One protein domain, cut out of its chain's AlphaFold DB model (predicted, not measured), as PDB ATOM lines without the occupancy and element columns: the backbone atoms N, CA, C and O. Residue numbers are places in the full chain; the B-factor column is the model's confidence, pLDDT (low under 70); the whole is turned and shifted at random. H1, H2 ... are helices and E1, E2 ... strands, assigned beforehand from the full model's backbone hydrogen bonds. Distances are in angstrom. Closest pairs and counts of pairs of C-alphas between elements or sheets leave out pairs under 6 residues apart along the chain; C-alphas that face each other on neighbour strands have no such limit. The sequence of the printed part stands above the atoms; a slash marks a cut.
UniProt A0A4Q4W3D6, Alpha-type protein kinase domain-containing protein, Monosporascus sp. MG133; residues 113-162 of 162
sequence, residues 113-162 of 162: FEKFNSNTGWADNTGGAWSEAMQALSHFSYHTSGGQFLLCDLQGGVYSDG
ATOM      1  N   PHE A 113     187.890 209.523 255.635       89.81
ATOM      2  CA  PHE A 113     186.781 209.599 254.697       89.81
ATOM      3  C   PHE A 113     187.012 210.674 253.628       89.81
ATOM      4  O   PHE A 113     187.220 211.845 253.948       89.81
ATOM      5  N   GLU A 114     186.891 210.274 252.369       91.31
ATOM      6  CA  GLU A 114     187.051 211.086 251.171       91.31
ATOM      7  C   GLU A 114     185.868 210.853 250.227       91.31
ATOM      8  O   GLU A 114     185.277 209.771 250.175       91.31
ATOM      9  N   LYS A 115     185.513 211.890 249.468       92.50
ATOM     10  CA  LYS A 115     184.498 211.819 248.417       92.50
ATOM     11  C   LYS A 115     185.186 211.944 247.064       92.50
ATOM     12  O   LYS A 115     185.867 212.935 246.823       92.50
ATOM     13  N   PHE A 116     184.978 210.968 246.188       94.81
ATOM     14  CA  PHE A 116     185.640 210.885 244.884       94.81
ATOM     15  C   PHE A 116     184.771 211.438 243.756       94.81
ATOM     16  O   PHE A 116     185.274 212.061 242.826       94.81
ATOM     17  N   ASN A 117     183.455 211.241 243.829       96.31
ATOM     18  CA  ASN A 117     182.495 211.899 242.946       96.31
ATOM     19  C   ASN A 117     181.130 212.059 243.627       96.31
ATOM     20  O   ASN A 117     180.942 211.653 244.774       96.31
ATOM     21  N   SER A 118     180.185 212.714 242.953       94.00
ATOM     22  CA  SER A 118     178.816 212.914 243.428       94.00
ATOM     23  C   SER A 118     177.776 212.463 242.407       94.00
ATOM     24  O   SER A 118     178.033 212.376 241.207       94.00
ATOM     25  N   ASN A 119     176.545 212.293 242.881       92.31
ATOM     26  CA  ASN A 119     175.368 212.093 242.035       92.31
ATOM     27  C   ASN A 119     174.922 213.345 241.243       92.31
ATOM     28  O   ASN A 119     173.949 213.281 240.498       92.31
ATOM     29  N   THR A 120     175.614 214.480 241.389       92.19
ATOM     30  CA  THR A 120     175.378 215.710 240.607       92.19
ATOM     31  C   THR A 120     176.402 215.900 239.487       92.19
ATOM     32  O   THR A 120     176.395 216.939 238.832       92.19
ATOM     33  N   GLY A 121     177.315 214.941 239.298       91.00
ATOM     34  CA  GLY A 121     178.384 215.010 238.298       91.00
ATOM     35  C   GLY A 121     179.646 215.746 238.755       91.00
ATOM     36  O   GLY A 121     180.532 215.978 237.937       91.00
ATOM     37  N   TRP A 122     179.763 216.111 240.037       94.75
ATOM     38  CA  TRP A 122     181.049 216.565 240.574       94.75
ATOM     39  C   TRP A 122     182.000 215.368 240.667       94.75
ATOM     40  O   TRP A 122     181.591 214.297 241.110       94.75
ATOM     41  N   ALA A 123     183.258 215.551 240.280       92.19
ATOM     42  CA  ALA A 123     184.307 214.551 240.406       92.19
ATOM     43  C   ALA A 123     185.587 215.232 240.880       92.19
ATOM     44  O   ALA A 123     185.923 216.323 240.409       92.19
ATOM     45  N   ASP A 124     186.292 214.579 241.795       86.19
ATOM     46  CA  ASP A 124     187.647 214.977 242.115       86.19
ATOM     47  C   ASP A 124     188.540 214.775 240.879       86.19
ATOM     48  O   ASP A 124     188.525 213.724 240.238       86.19
ATOM     49  N   ASN A 125     189.288 215.815 240.519       79.00
ATOM     50  CA  ASN A 125     190.158 215.858 239.347       79.00
ATOM     51  C   ASN A 125     191.617 216.161 239.722       79.00
ATOM     52  O   ASN A 125     192.396 216.602 238.877       79.00
ATOM     53  N   THR A 126     191.995 215.916 240.980       80.19
ATOM     54  CA  THR A 126     193.357 216.143 241.490       80.19
ATOM     55  C   THR A 126     194.427 215.239 240.865       80.19
ATOM     56  O   THR A 126     195.613 215.525 241.016       80.19
ATOM     57  N   GLY A 127     194.046 214.166 240.161       75.06
ATOM     58  CA  GLY A 127     194.983 213.233 239.514       75.06
ATOM     59  C   GLY A 127     195.633 212.228 240.475       75.06
ATOM     60  O   GLY A 127     196.645 211.611 240.150       75.06
ATOM     61  N   GLY A 128     195.085 212.064 241.683       84.81
ATOM     62  CA  GLY A 128     195.502 211.000 242.594       84.81
ATOM     63  C   GLY A 128     195.071 209.622 242.080       84.81
ATOM     64  O   GLY A 128     193.958 209.459 241.588       84.81
ATOM     65  N   ALA A 129     195.909 208.598 242.256       88.06
ATOM     66  CA  ALA A 129     195.644 207.265 241.703       88.06
ATOM     67  C   ALA A 129     194.321 206.626 242.180       88.06
ATOM     68  O   ALA A 129     193.717 205.841 241.452       88.06
ATOM     69  N   TRP A 130     193.855 206.953 243.392       90.06
ATOM     70  CA  TRP A 130     192.540 206.519 243.875       90.06
ATOM     71  C   TRP A 130     191.391 207.320 243.274       90.06
ATOM     72  O   TRP A 130     190.366 206.736 242.944       90.06
ATOM     73  N   SER A 131     191.583 208.620 243.057       89.31
ATOM     74  CA  SER A 131     190.619 209.457 242.348       89.31
ATOM     75  C   SER A 131     190.382 208.919 240.932       89.31
ATOM     76  O   SER A 131     189.242 208.651 240.556       89.31
ATOM     77  N   GLU A 132     191.455 208.599 240.199       91.25
ATOM     78  CA  GLU A 132     191.377 207.971 238.872       91.25
ATOM     79  C   GLU A 132     190.716 206.586 238.907       91.25
ATOM     80  O   GLU A 132     189.830 206.309 238.097       91.25
ATOM     81  N   ALA A 133     191.094 205.728 239.863       92.75
ATOM     82  CA  ALA A 133     190.495 204.403 240.020       92.75
ATOM     83  C   ALA A 133     188.982 204.475 240.285       92.75
ATOM     84  O   ALA A 133     188.219 203.705 239.703       92.75
ATOM     85  N   MET A 134     188.532 205.416 241.118       94.81
ATOM     86  CA  MET A 134     187.110 205.607 241.404       94.81
ATOM     87  C   MET A 134     186.348 206.148 240.188       94.81
ATOM     88  O   MET A 134     185.264 205.650 239.888       94.81
ATOM     89  N   GLN A 135     186.915 207.086 239.415       94.75
ATOM     90  CA  GLN A 135     186.269 207.515 238.165       94.75
ATOM     91  C   GLN A 135     186.197 206.379 237.135       94.75
ATOM     92  O   GLN A 135     185.190 206.232 236.438       94.75
ATOM     93  N   ALA A 136     187.238 205.547 237.056       94.88
ATOM     94  CA  ALA A 136     187.254 204.384 236.181       94.88
ATOM     95  C   ALA A 136     186.193 203.347 236.587       94.88
ATOM     96  O   ALA A 136     185.517 202.819 235.706       94.88
ATOM     97  N   LEU A 137     185.975 203.120 237.889       96.31
ATOM     98  CA  LEU A 137     184.889 202.271 238.392       96.31
ATOM     99  C   LEU A 137     183.508 202.816 237.991       96.31
ATOM    100  O   LEU A 137     182.664 202.067 237.492       96.31
ATOM    101  N   SER A 138     183.278 204.124 238.151       97.19
ATOM    102  CA  SER A 138     182.043 204.766 237.683       97.19
ATOM    103  C   SER A 138     181.835 204.547 236.183       97.19
ATOM    104  O   SER A 138     180.771 204.086 235.766       97.19
ATOM    105  N   HIS A 139     182.860 204.788 235.363       96.31
ATOM    106  CA  HIS A 139     182.776 204.573 233.919       96.31
ATOM    107  C   HIS A 139     182.540 203.097 233.553       96.31
ATOM    108  O   HIS A 139     181.699 202.797 232.705       96.31
ATOM    109  N   PHE A 140     183.219 202.170 234.229       97.00
ATOM    110  CA  PHE A 140     183.050 200.732 234.033       97.00
ATOM    111  C   PHE A 140     181.619 200.281 234.294       97.00
ATOM    112  O   PHE A 140     181.071 199.529 233.489       97.00
ATOM    113  N   SER A 141     180.985 200.772 235.363       97.94
ATOM    114  CA  SER A 141     179.593 200.429 235.675       97.94
ATOM    115  C   SER A 141     178.627 200.822 234.549       97.94
ATOM    116  O   SER A 141     177.726 200.058 234.196       97.94
ATOM    117  N   TYR A 142     178.865 201.975 233.920       98.12
ATOM    118  CA  TYR A 142     178.084 202.449 232.783       98.12
ATOM    119  C   TYR A 142     178.333 201.613 231.536       98.12
ATOM    120  O   TYR A 142     177.389 201.180 230.877       98.12
ATOM    121  N   HIS A 143     179.598 201.331 231.238       97.25
ATOM    122  CA  HIS A 143     179.966 200.568 230.055       97.25
ATOM    123  C   HIS A 143     179.458 199.120 230.113       97.25
ATOM    124  O   HIS A 143     178.789 198.656 229.193       97.25
ATOM    125  N   THR A 144     179.723 198.415 231.214       96.12
ATOM    126  CA  THR A 144     179.371 196.993 231.377       96.12
ATOM    127  C   THR A 144     177.875 196.752 231.512       96.12
ATOM    128  O   THR A 144     177.383 195.695 231.127       96.12
ATOM    129  N   SER A 145     177.124 197.748 231.983       96.25
ATOM    130  CA  SER A 145     175.665 197.682 232.011       96.25
ATOM    131  C   SER A 145     174.995 198.059 230.684       96.25
ATOM    132  O   SER A 145     173.767 198.125 230.629       96.25
ATOM    133  N   GLY A 146     175.758 198.348 229.621       96.81
ATOM    134  CA  GLY A 146     175.197 198.820 228.350       96.81
ATOM    135  C   GLY A 146     174.493 200.175 228.478       96.81
ATOM    136  O   GLY A 146     173.511 200.434 227.784       96.81
ATOM    137  N   GLY A 147     174.959 201.020 229.399       96.81
ATOM    138  CA  GLY A 147     174.412 202.345 229.672       96.81
ATOM    139  C   GLY A 147     173.192 202.376 230.599       96.81
ATOM    140  O   GLY A 147     172.579 203.431 230.746       96.81
ATOM    141  N   GLN A 148     172.819 201.253 231.221       97.06
ATOM    142  CA  GLN A 148     171.635 201.174 232.087       97.06
ATOM    143  C   GLN A 148     171.868 201.695 233.509       97.06
ATOM    144  O   GLN A 148     170.936 202.194 234.136       97.06
ATOM    145  N   PHE A 149     173.088 201.569 234.031       96.69
ATOM    146  CA  PHE A 149     173.427 201.956 235.398       96.69
ATOM    147  C   PHE A 149     174.690 202.801 235.420       96.69
ATOM    148  O   PHE A 149     175.656 202.481 234.746       96.69
ATOM    149  N   LEU A 150     174.708 203.841 236.248       97.44
ATOM    150  CA  LEU A 150     175.912 204.602 236.558       97.44
ATOM    151  C   LEU A 150     176.109 204.597 238.073       97.44
ATOM    152  O   LEU A 150     175.321 205.194 238.807       97.44
ATOM    153  N   LEU A 151     177.165 203.933 238.535       97.56
ATOM    154  CA  LEU A 151     177.597 203.991 239.923       97.56
ATOM    155  C   LEU A 151     178.291 205.334 240.168       97.56
ATOM    156  O   LEU A 151     179.320 205.634 239.564       97.56
ATOM    157  N   CYS A 152     177.719 206.142 241.050       96.81
ATOM    158  CA  CYS A 152     178.221 207.458 241.435       96.81
ATOM    159  C   CYS A 152     178.079 207.650 242.949       96.81
ATOM    160  O   CYS A 152     177.662 206.736 243.659       96.81
ATOM    161  N   ASP A 153     178.440 208.838 243.433       95.38
ATOM    162  CA  ASP A 153     178.535 209.139 244.867       95.38
ATOM    163  C   ASP A 153     179.537 208.218 245.588       95.38
ATOM    164  O   ASP A 153     179.358 207.837 246.748       95.38
ATOM    165  N   LEU A 154     180.616 207.873 244.872       96.12
ATOM    166  CA  LEU A 154     181.730 207.095 245.392       96.12
ATOM    167  C   LEU A 154     182.429 207.898 246.486       96.12
ATOM    168  O   LEU A 154     182.972 208.981 246.254       96.12
ATOM    169  N   GLN A 155     182.402 207.348 247.690       94.31
ATOM    170  CA  GLN A 155     182.955 207.943 248.896       94.31
ATOM    171  C   GLN A 155     183.356 206.827 249.855       94.31
ATOM    172  O   GLN A 155     182.687 205.794 249.935       94.31
ATOM    173  N   GLY A 156     184.457 207.007 250.567       93.88
ATOM    174  CA  GLY A 156     185.044 205.943 251.367       93.88
ATOM    175  C   GLY A 156     186.365 206.362 251.986       93.88
ATOM    176  O   GLY A 156     186.695 207.538 252.010       93.88
ATOM    177  N   GLY A 157     187.102 205.398 252.524       91.94
ATOM    178  CA  GLY A 157     188.410 205.638 253.123       91.94
ATOM    179  C   GLY A 157     189.495 204.993 252.285       91.94
ATOM    180  O   GLY A 157     189.304 203.876 251.806       91.94
ATOM    181  N   VAL A 158     190.624 205.679 252.141       86.75
ATOM    182  CA  VAL A 158     191.836 205.107 251.554       86.75
ATOM    183  C   VAL A 158     192.712 204.560 252.677       86.75
ATOM    184  O   VAL A 158     193.079 205.293 253.603       86.75
ATOM    185  N   TYR A 159     193.054 203.275 252.600       80.94
ATOM    186  CA  TYR A 159     193.889 202.598 253.590       80.94
ATOM    187  C   TYR A 159     195.257 202.240 253.000       80.94
ATOM    188  O   TYR A 159     195.459 202.185 251.789       80.94
ATOM    189  N   SER A 160     196.247 202.084 253.878       65.62
ATOM    190  CA  SER A 160     197.644 201.857 253.490       65.62
ATOM    191  C   SER A 160     197.902 200.476 252.886       65.62
ATOM    192  O   SER A 160     198.935 200.275 252.255       65.62
ATOM    193  N   ASP A 161     197.000 199.523 253.110       59.50
ATOM    194  CA  ASP A 161     197.022 198.176 252.533       59.50
ATOM    195  C   ASP A 161     196.401 198.100 251.128       59.50
ATOM    196  O   ASP A 161     196.438 197.035 250.508       59.50
ATOM    197  N   GLY A 162     195.942 199.235 250.594       44.59
ATOM    198  CA  GLY A 162     195.363 199.357 249.259       44.59
ATOM    199  C   GLY A 162     193.855 199.223 249.282       44.59
ATOM    200  O   GLY A 162     193.358 198.540 248.356       44.59
TER     201      GLY A 162
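Overview. This is residues 113 to 162 of the 162 residues of the protein "Alpha-type protein kinase domain-containing protein" of Monosporascus sp. MG133 (UniProt A0A4Q4W3D6). A single helix, H1, has the stretch of residues 145 to 154 folding back alongside it into a tiny two-strand ribbon, E1 and E2, while residues 116 to 128 make a wide loop from E1 to the start of H1. The 50 printed residues run E1, H1, E2, in a mixed class with under half of them in named elements; the sheet, E1 - E2, is antiparallel. The whole is compact, with a radius of gyration of the C-alphas of 11.2 A and spans of 34 by 23 by 17 A.

Arrangement. Look first at E1, residues 113 to 115, and E2, residues 155 to 157, antiparallel neighbours at 149 degrees. Their C-alphas 115 and 155 face each other at 4.2 A, and N 114 and O 156 are within hydrogen-bond range at 2.8 A. In H1, residues 129 to 144, every O i to N i+4 pair is within hydrogen-bond range.

Along the chain. Find C-alpha 113, where E1 begins, at (186.781, 209.599, 254.697); E1 measures 7.0 A. H1 runs 21.8 A from C-alpha 129 at (195.644, 207.265, 241.703). E2, 7.3 A, ends at C-alpha 157, (188.410, 205.638, 253.123).

Size, cuts and confidence. The C-alphas of Gly 146 and Ser 160 are the farthest apart, 33.8 A. The printed part has no cut; the link E1 to H1 is long. Residues 160 to 162 have pLDDT under 70.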